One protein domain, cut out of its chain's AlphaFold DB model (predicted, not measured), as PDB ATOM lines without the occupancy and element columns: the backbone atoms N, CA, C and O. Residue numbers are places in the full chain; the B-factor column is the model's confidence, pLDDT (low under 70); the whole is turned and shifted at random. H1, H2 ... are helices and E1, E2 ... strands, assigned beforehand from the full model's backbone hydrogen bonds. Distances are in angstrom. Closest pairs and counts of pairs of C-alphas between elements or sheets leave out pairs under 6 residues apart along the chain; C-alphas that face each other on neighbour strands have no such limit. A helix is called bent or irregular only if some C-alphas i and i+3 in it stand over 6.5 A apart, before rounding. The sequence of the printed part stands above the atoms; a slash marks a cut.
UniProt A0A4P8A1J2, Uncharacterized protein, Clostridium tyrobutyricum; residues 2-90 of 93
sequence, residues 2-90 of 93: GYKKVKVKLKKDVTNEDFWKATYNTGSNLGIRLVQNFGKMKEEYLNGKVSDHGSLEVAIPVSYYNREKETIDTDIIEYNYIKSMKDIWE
ATOM      1  N   GLY A   2     -29.277  -8.345  -2.493       78.19
ATOM      2  CA  GLY A   2     -29.174  -9.375  -1.471       78.19
ATOM      3  C   GLY A   2     -30.388  -9.364  -0.546       78.19
ATOM      4  O   GLY A   2     -31.097  -8.364  -0.405       78.19
ATOM      5  N   TYR A   3     -30.647 -10.519   0.052       79.31
ATOM      6  CA  TYR A   3     -31.566 -10.650   1.168       79.31
ATOM      7  C   TYR A   3     -30.952 -11.604   2.192       79.31
ATOM      8  O   TYR A   3     -30.381 -12.639   1.833       79.31
ATOM      9  N   LYS A   4     -31.084 -11.275   3.478       83.19
ATOM     10  CA  LYS A   4     -30.774 -12.185   4.580       83.19
ATOM     11  C   LYS A   4     -32.027 -13.000   4.877       83.19
ATOM     12  O   LYS A   4     -33.066 -12.438   5.208       83.19
ATOM     13  N   LYS A   5     -31.949 -14.326   4.756       86.69
ATOM     14  CA  LYS A   5     -33.007 -15.206   5.272       86.69
ATOM     15  C   LYS A   5     -33.001 -15.107   6.792       86.69
ATOM     16  O   LYS A   5     -31.933 -15.236   7.382       86.69
ATOM     17  N   VAL A   6     -34.170 -14.885   7.379       86.06
ATOM     18  CA  VAL A   6     -34.333 -14.765   8.826       86.06
ATOM     19  C   VAL A   6     -35.467 -15.645   9.343       86.06
ATOM     20  O   VAL A   6     -36.351 -16.061   8.585       86.06
ATOM     21  N   LYS A   7     -35.470 -15.909  10.644       87.44
ATOM     22  CA  LYS A   7     -36.620 -16.446  11.373       87.44
ATOM     23  C   LYS A   7     -37.347 -15.329  12.102       87.44
ATOM     24  O   LYS A   7     -36.721 -14.486  12.744       87.44
ATOM     25  N   VAL A   8     -38.673 -15.342  12.014       86.06
ATOM     26  CA  VAL A   8     -39.531 -14.355  12.674       86.06
ATOM     27  C   VAL A   8     -40.683 -15.018  13.408       86.06
ATOM     28  O   VAL A   8     -41.130 -16.094  13.025       86.06
ATOM     29  N   LYS A   9     -41.190 -14.362  14.444       88.00
ATOM     30  CA  LYS A   9     -42.446 -14.719  15.121       88.00
ATOM     31  C   LYS A   9     -43.202 -13.445  15.480       88.00
ATOM     32  O   LYS A   9     -42.593 -12.377  15.572       88.00
ATOM     33  N   LEU A  10     -44.511 -13.534  15.686       86.75
ATOM     34  CA  LEU A  10     -45.275 -12.396  16.194       86.75
ATOM     35  C   LEU A  10     -44.881 -12.105  17.642       86.75
ATOM     36  O   LEU A  10     -44.738 -13.025  18.452       86.75
ATOM     37  N   LYS A  11     -44.754 -10.822  17.989       88.12
ATOM     38  CA  LYS A  11     -44.576 -10.439  19.392       88.12
ATOM     39  C   LYS A  11     -45.824 -10.807  20.205       88.12
ATOM     40  O   LYS A  11     -46.950 -10.869  19.698       88.12
ATOM     41  N   LYS A  12     -45.627 -11.074  21.498       85.50
ATOM     42  CA  LYS A  12     -46.681 -11.595  22.388       85.50
ATOM     43  C   LYS A  12     -47.859 -10.635  22.565       85.50
ATOM     44  O   LYS A  12     -48.990 -11.092  22.723       85.50
ATOM     45  N   ASP A  13     -47.597  -9.341  22.518       86.81
ATOM     46  CA  ASP A  13     -48.528  -8.233  22.731       86.81
ATOM     47  C   ASP A  13     -49.334  -7.838  21.484       86.81
ATOM     48  O   ASP A  13     -50.358  -7.178  21.615       86.81
ATOM     49  N   VAL A  14     -48.948  -8.308  20.293       85.81
ATOM     50  CA  VAL A  14     -49.646  -7.988  19.034       85.81
ATOM     51  C   VAL A  14     -51.076  -8.513  19.078       85.81
ATOM     52  O   VAL A  14     -51.313  -9.668  19.451       85.81
ATOM     53  N   THR A  15     -52.044  -7.699  18.670       84.88
ATOM     54  CA  THR A  15     -53.443  -8.119  18.548       84.88
ATOM     55  C   THR A  15     -53.777  -8.575  17.128       84.88
ATOM     56  O   THR A  15     -53.050  -8.315  16.170       84.88
ATOM     57  N   ASN A  16     -54.907  -9.268  16.976       80.12
ATOM     58  CA  ASN A  16     -55.400  -9.667  15.657       80.12
ATOM     59  C   ASN A  16     -55.647  -8.429  14.769       80.12
ATOM     60  O   ASN A  16     -55.366  -8.450  13.578       80.12
ATOM     61  N   GLU A  17     -56.119  -7.332  15.363       80.81
ATOM     62  CA  GLU A  17     -56.325  -6.059  14.670       80.81
ATOM     63  C   GLU A  17     -55.000  -5.442  14.204       80.81
ATOM     64  O   GLU A  17     -54.903  -5.023  13.052       80.81
ATOM     65  N   ASP A  18     -53.969  -5.433  15.056       80.56
ATOM     66  CA  ASP A  18     -52.630  -4.947  14.688       80.56
ATOM     67  C   ASP A  18     -52.050  -5.756  13.535       80.56
ATOM     68  O   ASP A  18     -51.470  -5.199  12.604       80.56
ATOM     69  N   PHE A  19     -52.262  -7.072  13.570       80.56
ATOM     70  CA  PHE A  19     -51.876  -7.959  12.493       80.56
ATOM     71  C   PHE A  19     -52.591  -7.609  11.197       80.56
ATOM     72  O   PHE A  19     -51.915  -7.301  10.223       80.56
ATOM     73  N   TRP A  20     -53.926  -7.573  11.153       78.06
ATOM     74  CA  TRP A  20     -54.634  -7.234   9.912       78.06
ATOM     75  C   TRP A  20     -54.286  -5.825   9.419       78.06
ATOM     76  O   TRP A  20     -54.085  -5.645   8.215       78.06
ATOM     77  N   LYS A  21     -54.106  -4.844  10.315       77.44
ATOM     78  CA  LYS A  21     -53.655  -3.490   9.946       77.44
ATOM     79  C   LYS A  21     -52.273  -3.526   9.308       77.44
ATOM     80  O   LYS A  21     -52.069  -2.902   8.272       77.44
ATOM     81  N   ALA A  22     -51.351  -4.291   9.885       73.62
ATOM     82  CA  ALA A  22     -50.017  -4.499   9.333       73.62
ATOM     83  C   ALA A  22     -50.015  -5.331   8.037       73.62
ATOM     84  O   ALA A  22     -49.062  -5.319   7.270       73.62
ATOM     85  N   THR A  23     -51.075  -6.083   7.783       70.81
ATOM     86  CA  THR A  23     -51.097  -7.075   6.706       70.81
ATOM     87  C   THR A  23     -51.837  -6.557   5.472       70.81
ATOM     88  O   THR A  23     -51.399  -6.762   4.343       70.81
ATOM     89  N   TYR A  24     -52.948  -5.853   5.682       69.38
ATOM     90  CA  TYR A  24     -53.879  -5.411   4.642       69.38
ATOM     91  C   TYR A  24     -54.308  -3.946   4.796       69.38
ATOM     92  O   TYR A  24     -55.232  -3.504   4.114       69.38
ATOM     93  N   ASN A  25     -53.672  -3.181   5.694       70.38
ATOM     94  CA  ASN A  25     -54.068  -1.807   6.027       70.38
ATOM     95  C   ASN A  25     -55.546  -1.691   6.464       70.38
ATOM     96  O   ASN A  25     -56.199  -0.668   6.272       70.38
ATOM     97  N   THR A  26     -56.088  -2.763   7.049       66.44
ATOM     98  CA  THR A  26     -57.450  -2.834   7.586       66.44
ATOM     99  C   THR A  26     -57.432  -3.556   8.923       66.44
ATOM    100  O   THR A  26     -56.739  -4.549   9.069       66.44
ATOM    101  N   GLY A  27     -58.199  -3.096   9.912       64.44
ATOM    102  CA  GLY A  27     -58.336  -3.812  11.191       64.44
ATOM    103  C   GLY A  27     -59.151  -5.104  11.100       64.44
ATOM    104  O   GLY A  27     -59.174  -5.885  12.049       64.44
ATOM    105  N   SER A  28     -59.815  -5.338   9.968       68.56
ATOM    106  CA  SER A  28     -60.755  -6.440   9.800       68.56
ATOM    107  C   SER A  28     -60.135  -7.600   9.035       68.56
ATOM    108  O   SER A  28     -59.544  -7.416   7.971       68.56
ATOM    109  N   ASN A  29     -60.368  -8.817   9.531       67.06
ATOM    110  CA  ASN A  29     -60.141 -10.027   8.755       67.06
ATOM    111  C   ASN A  29     -61.036  -9.985   7.504       67.06
ATOM    112  O   ASN A  29     -62.261 -10.047   7.611       67.06
ATOM    113  N   LEU A  30     -60.426  -9.908   6.320       65.12
ATOM    114  CA  LEU A  30     -61.109  -9.857   5.022       65.12
ATOM    115  C   LEU A  30     -61.709 -11.216   4.590       65.12
ATOM    116  O   LEU A  30     -61.858 -11.486   3.403       65.12
ATOM    117  N   GLY A  31     -62.043 -12.091   5.543       65.25
ATOM    118  CA  GLY A  31     -62.513 -13.457   5.287       65.25
ATOM    119  C   GLY A  31     -61.390 -14.461   5.001       65.25
ATOM    120  O   GLY A  31     -61.655 -15.555   4.506       65.25
ATOM    121  N   ILE A  32     -60.146 -14.111   5.323       67.75
ATOM    122  CA  ILE A  32     -58.963 -14.951   5.128       67.75
ATOM    123  C   ILE A  32     -58.819 -15.890   6.330       67.75
ATOM    124  O   ILE A  32     -58.849 -15.466   7.492       67.75
ATOM    125  N   ARG A  33     -58.649 -17.189   6.067       67.88
ATOM    126  CA  ARG A  33     -58.310 -18.164   7.108       67.88
ATOM    127  C   ARG A  33     -56.797 -18.332   7.158       67.88
ATOM    128  O   ARG A  33     -56.167 -18.775   6.207       67.88
ATOM    129  N   LEU A  34     -56.199 -17.993   8.291       66.88
ATOM    130  CA  LEU A  34     -54.784 -18.271   8.525       66.88
ATOM    131  C   LEU A  34     -54.615 -19.779   8.789       66.88
ATOM    132  O   LEU A  34     -55.357 -20.333   9.603       66.88
ATOM    133  N   VAL A  35     -53.668 -20.444   8.111       63.59
ATOM    134  CA  VAL A  35     -53.389 -21.887   8.318       63.59
ATOM    135  C   VAL A  35     -52.851 -22.106   9.723       63.59
ATOM    136  O   VAL A  35     -53.281 -23.003  10.447       63.59
ATOM    137  N   GLN A  36     -51.922 -21.243  10.122       66.06
ATOM    138  CA  GLN A  36     -51.533 -21.101  11.509       66.06
ATOM    139  C   GLN A  36     -52.411 -20.024  12.125       66.06
ATOM    140  O   GLN A  36     -52.397 -18.879  11.685       66.06
ATOM    141  N   ASN A  37     -53.209 -20.389  13.129       71.69
ATOM    142  CA  ASN A  37     -53.995 -19.388  13.832       71.69
ATOM    143  C   ASN A  37     -53.067 -18.333  14.465       71.69
ATOM    144  O   ASN A  37     -51.885 -18.569  14.721       71.69
ATOM    145  N   PHE A  38     -53.632 -17.164  14.740       74.62
ATOM    146  CA  PHE A  38     -52.897 -16.022  15.275       74.62
ATOM    147  C   PHE A  38     -52.075 -16.345  16.541       74.62
ATOM    148  O   PHE A  38     -50.990 -15.806  16.734       74.62
ATOM    149  N   GLY A  39     -52.569 -17.254  17.392       76.81
ATOM    150  CA  GLY A  39     -51.857 -17.708  18.588       76.81
ATOM    151  C   GLY A  39     -50.585 -18.489  18.259       76.81
ATOM    152  O   GLY A  39     -49.522 -18.164  18.778       76.81
ATOM    153  N   LYS A  40     -50.662 -19.451  17.332       80.56
ATOM    154  CA  LYS A  40     -49.501 -20.242  16.899       80.56
ATOM    155  C   LYS A  40     -48.399 -19.385  16.297       80.56
ATOM    156  O   LYS A  40     -47.232 -19.636  16.557       80.56
ATOM    157  N   MET A  41     -48.749 -18.323  15.579       80.69
ATOM    158  CA  MET A  41     -47.765 -17.402  14.998       80.69
ATOM    159  C   MET A  41     -46.945 -16.622  16.047       80.69
ATOM    160  O   MET A  41     -45.924 -16.032  15.699       80.69
ATOM    161  N   LYS A  42     -47.371 -16.606  17.320       83.62
ATOM    162  CA  LYS A  42     -46.601 -16.055  18.453       83.62
ATOM    163  C   LYS A  42     -45.670 -17.079  19.108       83.62
ATOM    164  O   LYS A  42     -44.757 -16.699  19.839       83.62
ATOM    165  N   GLU A  43     -45.930 -18.363  18.889       83.69
ATOM    166  CA  GLU A  43     -45.210 -19.483  19.503       83.69
ATOM    167  C   GLU A  43     -44.217 -20.124  18.525       83.69
ATOM    168  O   GLU A  43     -43.138 -20.553  18.930       83.69
ATOM    169  N   GLU A  44     -44.561 -20.155  17.236       83.62
ATOM    170  CA  GLU A  44     -43.791 -20.788  16.170       83.62
ATOM    171  C   GLU A  44     -42.993 -19.775  15.341       83.62
ATOM    172  O   GLU A  44     -43.384 -18.620  15.154       83.62
ATOM    173  N   TYR A  45     -41.863 -20.237  14.799       84.44
ATOM    174  CA  TYR A  45     -41.041 -19.446  13.891       84.44
ATOM    175  C   TYR A  45     -41.509 -19.598  12.446       84.44
ATOM    176  O   TYR A  45     -41.487 -20.691  11.874       84.44
ATOM    177  N   LEU A  46     -41.821 -18.470  11.825       82.75
ATOM    178  CA  LEU A  46     -42.058 -18.335  10.399       82.75
ATOM    179  C   LEU A  46     -40.762 -17.975   9.671       82.75
ATOM    180  O   LEU A  46     -39.805 -17.440  10.241       82.75
ATOM    181  N   ASN A  47     -40.728 -18.293   8.381       83.56
ATOM    182  CA  ASN A  47     -39.630 -17.882   7.518       83.56
ATOM    183  C   ASN A  47     -39.827 -16.423   7.112       83.56
ATOM    184  O   ASN A  47     -40.916 -16.038   6.694       83.56
ATOM    185  N   GLY A  48     -38.761 -15.635   7.180       81.50
ATOM    186  CA  GLY A  48     -38.731 -14.286   6.646       81.50
ATOM    187  C   GLY A  48     -37.482 -14.013   5.813       81.50
ATOM    188  O   GLY A  48     -36.534 -14.804   5.773       81.50
ATOM    189  N   LYS A  49     -37.481 -12.878   5.125       84.81
ATOM    190  CA  LYS A  49     -36.344 -12.348   4.373       84.81
ATOM    191  C   LYS A  49     -36.205 -10.872   4.715       84.81
ATOM    192  O   LYS A  49     -37.174 -10.129   4.626       84.81
ATOM    193  N   VAL A  50     -35.011 -10.442   5.102       80.94
ATOM    194  CA  VAL A  50     -34.690  -9.026   5.274       80.94
ATOM    195  C   VAL A  50     -33.889  -8.564   4.065       80.94
ATOM    196  O   VAL A  50     -32.813  -9.096   3.806       80.94
ATOM    197  N   SER A  51     -34.404  -7.597   3.311       79.56
ATOM    198  CA  SER A  51     -33.671  -6.980   2.207       79.56
ATOM    199  C   SER A  51     -32.528  -6.111   2.733       79.56
ATOM    200  O   SER A  51     -32.608  -5.571   3.839       79.56
ATOM    201  N   ASP A  52     -31.497  -5.894   1.915       76.94
ATOM    202  CA  ASP A  52     -30.372  -5.002   2.253       76.94
ATOM    203  C   ASP A  52     -30.824  -3.564   2.602       76.94
ATOM    204  O   ASP A  52     -30.125  -2.826   3.291       76.94
ATOM    205  N   HIS A  53     -32.021  -3.166   2.155       73.62
ATOM    206  CA  HIS A  53     -32.625  -1.850   2.405       73.62
ATOM    207  C   HIS A  53     -33.478  -1.835   3.687       73.62
ATOM    208  O   HIS A  53     -34.151  -0.850   4.000       73.62
ATOM    209  N   GLY A  54     -33.454  -2.939   4.435       69.19
ATOM    210  CA  GLY A  54     -34.154  -3.119   5.692       69.19
ATOM    211  C   GLY A  54     -35.603  -3.568   5.548       69.19
ATOM    212  O   GLY A  54     -36.314  -3.487   6.543       69.19
ATOM    213  N   SER A  55     -36.064  -4.034   4.386       71.38
ATOM    214  CA  SER A  55     -37.441  -4.524   4.238       71.38
ATOM    215  C   SER A  55     -37.596  -5.922   4.816       71.38
ATOM    216  O   SER A  55     -36.784  -6.769   4.483       71.38
ATOM    217  N   LEU A  56     -38.609  -6.185   5.647       75.00
ATOM    218  CA  LEU A  56     -38.927  -7.539   6.113       75.00
ATOM    219  C   LEU A  56     -40.072  -8.124   5.278       75.00
ATOM    220  O   LEU A  56     -41.168  -7.568   5.280       75.00
ATOM    221  N   GLU A  57     -39.811  -9.253   4.632       76.00
ATOM    222  CA  GLU A  57     -40.813 -10.145   4.063       76.00
ATOM    223  C   GLU A  57     -41.020 -11.319   5.016       76.00
ATOM    224  O   GLU A  57     -40.050 -11.900   5.499       76.00
ATOM    225  N   VAL A  58     -42.268 -11.683   5.293       77.25
ATOM    226  CA  VAL A  58     -42.616 -12.859   6.102       77.25
ATOM    227  C   VAL A  58     -43.465 -13.774   5.247       77.25
ATOM    228  O   VAL A  58     -44.405 -13.297   4.628       77.25
ATOM    229  N   ALA A  59     -43.135 -15.059   5.218       76.56
ATOM    230  CA  ALA A  59     -43.901 -16.092   4.540       76.56
ATOM    231  C   ALA A  59     -44.990 -16.612   5.487       76.56
ATOM    232  O   ALA A  59     -44.716 -17.448   6.352       76.56
ATOM    233  N   ILE A  60     -46.218 -16.104   5.340       74.50
ATOM    234  CA  ILE A  60     -47.356 -16.526   6.169       74.50
ATOM    235  C   ILE A  60     -48.194 -17.543   5.393       74.50
ATOM    236  O   ILE A  60     -48.782 -17.176   4.373       74.50
ATOM    237  N   PRO A  61     -48.290 -18.802   5.858       67.44
ATOM    238  CA  PRO A  61     -49.162 -19.781   5.233       67.44
ATOM    239  C   PRO A  61     -50.628 -19.425   5.511       67.44
ATOM    240  O   PRO A  61     -51.075 -19.356   6.664       67.44
ATOM    241  N   VAL A  62     -51.393 -19.223   4.447       71.00
ATOM    242  CA  VAL A  62     -52.828 -18.933   4.500       71.00
ATOM    243  C   VAL A  62     -53.612 -19.947   3.691       71.00
ATOM    244  O   VAL A  62     -53.104 -20.553   2.751       71.00
ATOM    245  N   SER A  63     -54.866 -20.139   4.084       65.69
ATOM    246  CA  SER A  63     -55.833 -20.918   3.335       65.69
ATOM    247  C   SER A  63     -57.013 -20.032   3.003       65.69
ATOM    248  O   SER A  63     -57.600 -19.392   3.875       65.69
ATOM    249  N   TYR A  64     -57.404 -20.015   1.741       64.50
ATOM    250  CA  TYR A  64     -58.597 -19.301   1.319       64.50
ATOM    251  C   TYR A  64     -59.479 -20.210   0.481       64.50
ATOM    252  O   TYR A  64     -59.021 -21.154  -0.162       64.50
ATOM    253  N   TYR A  65     -60.780 -19.941   0.542       62.59
ATOM    254  CA  TYR A  65     -61.727 -20.619  -0.323       62.59
ATOM    255  C   TYR A  65     -61.642 -19.999  -1.715       62.59
ATOM    256  O   TYR A  65     -62.015 -18.837  -1.905       62.59
ATOM    257  N   ASN A  66     -61.139 -20.767  -2.676       60.56
ATOM    258  CA  ASN A  66     -61.114 -20.375  -4.069       60.56
ATOM    259  C   ASN A  66     -62.488 -20.654  -4.689       60.56
ATOM    260  O   ASN A  66     -62.844 -21.799  -4.958       60.56
ATOM    261  N   ARG A  67     -63.263 -19.591  -4.926       62.38
ATOM    262  CA  ARG A  67     -64.602 -19.705  -5.524       62.38
ATOM    263  C   ARG A  67     -64.588 -20.188  -6.970       62.38
ATOM    264  O   ARG A  67     -65.582 -20.753  -7.398       62.38
ATOM    265  N   GLU A  68     -63.505 -19.968  -7.713       71.94
ATOM    266  CA  GLU A  68     -63.417 -20.375  -9.121       71.94
ATOM    267  C   GLU A  68     -63.212 -21.884  -9.273       71.94
ATOM    268  O   GLU A  68     -63.626 -22.467 -10.270       71.94
ATOM    269  N   LYS A  69     -62.571 -22.513  -8.282       77.00
ATOM    270  CA  LYS A  69     -62.260 -23.950  -8.281       77.00
ATOM    271  C   LYS A  69     -63.082 -24.758  -7.278       77.00
ATOM    272  O   LYS A  69     -62.986 -25.976  -7.274       77.00
ATOM    273  N   GLU A  70     -63.847 -24.083  -6.420       74.00
ATOM    274  CA  GLU A  70     -64.553 -24.669  -5.271       74.00
ATOM    275  C   GLU A  70     -63.621 -25.449  -4.316       74.00
ATOM    276  O   GLU A  70     -64.030 -26.396  -3.644       74.00
ATOM    277  N   THR A  71     -62.350 -25.038  -4.227       67.25
ATOM    278  CA  THR A  71     -61.309 -25.684  -3.409       67.25
ATOM    279  C   THR A  71     -60.805 -24.789  -2.280       67.25
ATOM    280  O   THR A  71     -60.932 -23.564  -2.309       67.25
ATOM    281  N   ILE A  72     -60.212 -25.411  -1.256       65.69
ATOM    282  CA  ILE A  72     -59.365 -24.707  -0.289       65.69
ATOM    283  C   ILE A  72     -57.949 -24.704  -0.856       65.69
ATOM    284  O   ILE A  72     -57.312 -25.755  -0.913       65.69
ATOM    285  N   ASP A  73     -57.470 -23.528  -1.242       59.50
ATOM    286  CA  ASP A  73     -56.102 -23.353  -1.717       59.50
ATOM    287  C   ASP A  73     -55.216 -22.914  -0.543       59.50
ATOM    288  O   ASP A  73     -55.657 -22.188   0.354       59.50
ATOM    289  N   THR A  74     -53.970 -23.387  -0.525       63.03
ATOM    290  CA  THR A  74     -52.931 -22.943   0.412       63.03
ATOM    291  C   THR A  74     -51.953 -22.045  -0.319       63.03
ATOM    292  O   THR A  74     -51.430 -22.446  -1.358       63.03
ATOM    293  N   ASP A  75     -51.667 -20.882   0.246       62.03
ATOM    294  CA  ASP A  75     -50.737 -19.918  -0.334       62.03
ATOM    295  C   ASP A  75     -49.798 -19.360   0.736       62.03
ATOM    296  O   ASP A  75     -50.045 -19.487   1.941       62.03
ATOM    297  N   ILE A  76     -48.692 -18.771   0.297       64.88
ATOM    298  CA  ILE A  76     -47.735 -18.083   1.151       64.88
ATOM    299  C   ILE A  76     -47.820 -16.610   0.805       64.88
ATOM    300  O   ILE A  76     -47.374 -16.186  -0.259       64.88
ATOM    301  N   ILE A  77     -48.351 -15.810   1.724       64.31
ATOM    302  CA  ILE A  77     -48.318 -14.366   1.524       64.31
ATOM    303  C   ILE A  77     -46.890 -13.908   1.806       64.31
ATOM    304  O   ILE A  77     -46.425 -14.042   2.936       64.31
ATOM    305  N   GLU A  78     -46.202 -13.402   0.780       56.88
ATOM    306  CA  GLU A  78     -44.891 -12.759   0.883       56.88
ATOM    307  C   GLU A  78     -45.082 -11.229   0.878       56.88
ATOM    308  O   GLU A  78     -45.416 -10.622  -0.140       56.88
ATOM    309  N   TYR A  79     -44.914 -10.580   2.034       60.81
ATOM    310  CA  TYR A  79     -45.127  -9.129   2.172       60.81
ATOM    311  C   TYR A  79     -43.905  -8.321   1.752       60.81
ATOM    312  O   TYR A  79     -42.902  -8.337   2.453       60.81
ATOM    313  N   ASN A  80     -44.017  -7.490   0.717       49.09
ATOM    314  CA  ASN A  80     -43.028  -6.448   0.436       49.09
ATOM    315  C   ASN A  80     -43.441  -5.095   1.064       49.09
ATOM    316  O   ASN A  80     -43.955  -4.208   0.399       49.09
ATOM    317  N   TYR A  81     -43.196  -4.975   2.375       54.59
ATOM    318  CA  TYR A  81     -42.996  -3.754   3.182       54.59
ATOM    319  C   TYR A  81     -44.054  -2.622   3.260       54.59
ATOM    320  O   TYR A  81     -44.318  -1.908   2.297       54.59
ATOM    321  N   ILE A  82     -44.431  -2.270   4.503       50.25
ATOM    322  CA  ILE A  82     -44.609  -0.870   4.946       50.25
ATOM    323  C   ILE A  82     -43.726  -0.650   6.189       50.25
ATOM    324  O   ILE A  82     -43.732  -1.421   7.147       50.25
ATOM    325  N   LYS A  83     -42.943   0.432   6.166       50.44
ATOM    326  CA  LYS A  83     -41.857   0.798   7.100       50.44
ATOM    327  C   LYS A  83     -42.256   0.890   8.586       50.44
ATOM    328  O   LYS A  83     -41.378   0.838   9.441       50.44
ATOM    329  N   SER A  84     -43.550   0.993   8.892       49.47
ATOM    330  CA  SER A  84     -44.127   1.031  10.247       49.47
ATOM    331  C   SER A  84     -44.450  -0.350  10.837       49.47
ATOM    332  O   SER A  84     -44.786  -0.448  12.010       49.47
ATOM    333  N   MET A  85     -44.345  -1.422  10.045       57.66
ATOM    334  CA  MET A  85     -44.896  -2.746  10.377       57.66
ATOM    335  C   MET A  85     -43.841  -3.760  10.841       57.66
ATOM    336  O   MET A  85     -44.168  -4.899  11.165       57.66
ATOM    337  N   LYS A  86     -42.570  -3.341  10.942       60.72
ATOM    338  CA  LYS A  86     -41.508  -4.122  11.601       60.72
ATOM    339  C   LYS A  86     -41.820  -4.426  13.060       60.72
ATOM    340  O   LYS A  86     -41.315  -5.403  13.593       60.72
ATOM    341  N   ASP A  87     -42.624  -3.582  13.699       71.75
ATOM    342  CA  ASP A  87     -42.742  -3.600  15.147       71.75
ATOM    343  C   ASP A  87     -43.666  -4.701  15.679       71.75
ATOM    344  O   ASP A  87     -43.666  -4.955  16.877       71.75
ATOM    345  N   ILE A  88     -44.406  -5.410  14.819       81.56
ATOM    346  CA  ILE A  88     -45.212  -6.568  15.245       81.56
ATOM    347  C   ILE A  88     -44.435  -7.895  15.187       81.56
ATOM    348  O   ILE A  88     -44.879  -8.902  15.738       81.56
ATOM    349  N   TRP A  89     -43.269  -7.906  14.537       84.75
ATOM    350  CA  TRP A  89     -42.451  -9.101  14.340       84.75
ATOM    351  C   TRP A  89     -41.190  -9.046  15.202       84.75
ATOM    352  O   TRP A  89     -40.487  -8.039  15.255       84.75
ATOM    353  N   GLU A  90     -40.878 -10.153  15.862       85.94
ATOM    354  CA  GLU A  90     -39.591 -10.383  16.513       85.94
ATOM    355  C   GLU A  90     -38.698 -11.159  15.540       85.94
ATOM    356  O   GLU A  90     -39.047 -12.272  15.138       85.94
TER     357      GLU A  90
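This is residues 2 to 90 of the 93 residues of an uncharacterized protein of Clostridium tyrobutyricum (UniProt A0A4P8A1J2). A strongly twisted sheet of four strands makes the body: the long hairpin of E3 and E4 runs along the longest axis, and E1 and E2 pair beside the E3 end where that strand begins. Below this sheet's length, to one side of the E3 and E4 hairpin, lie the touching helices H1 and H3 and the long link of residues 25 to 39, which is tied to E3 by a short pairing. The printed part has 89 residues, with three named helices and four named strands in the order E1, H1, H2, E2, E3, E4, H3. The sheet's order is E1, E2, E3, E4, antiparallel throughout, and the class is mixed, helices and strands. The whole is compact, with a radius of gyration of the C-alphas of 13.3 A and spans of 40 by 29 by 24 A.

E1, residues 3 to 10, is an edge strand and bends by 55 degrees at residue 7. H1, residues 16 to 24, is not on the sheet. H2, residues 40 to 43, only grazes the sheet; its closest C-alpha pair with E1 is Leu 10 and Lys 42, 4.5 A. E2, residues 46 to 51, is antiparallel to E1 at 137 degrees, with N 6 and O 48 within hydrogen-bond range at 2.9 A. E3, residues 56 to 66, forms a hairpin with E2, with N 57 and O 49 2.8 A apart. E3 bends by 57 degrees at residue 63, and its pairing is staggered: residues 56 to 58 pair with E2 and 59 to 66 with E4, residues 71 to 78. E3 and E4 form a meander with E2, each strand the antiparallel neighbour of the one before; N 62 and O 75 are 2.9 A apart. H3, residues 85 to 88, only grazes the sheet and touches H1, the closest C-alphas being those of Ala 22 and Met 85, 5.5 A. Residues 89 to 90 pair antiparallel with residues 9 to 10 of E1, and residues 33 to 34 with residues 62 to 63 of E3. In H1 every O i to N i+4 pair is within hydrogen-bond range; H2 and H3 are too short for such a pair.

E1 begins at C-alpha 3, (-31.566, -10.650, 1.168), and is 20.4 A long from first to last C-alpha. H1 is 11.9 A long, H2 5.1 A and E2 16.3 A. E3, the longest strand, runs 27.6 A from C-alpha 56 at (-38.927, -7.539, 6.113), and E4 is 21.3 A long. H3 ends at C-alpha 88, (-45.212, -6.568, 15.245); it is neither bent nor irregular, but only just: C-alphas 85 and 88 are 6.2 A apart.

The two C-alphas farthest apart are those of Asp 52 and Glu 70, 40.1 A. The printed part has no cut. The link from H1 to H2 is long, with 15 residues. Mean pLDDT of the printed part is 73.1; 35 residues are under 70, among them residues 26 to 36, 63 to 67 and 71 to 86.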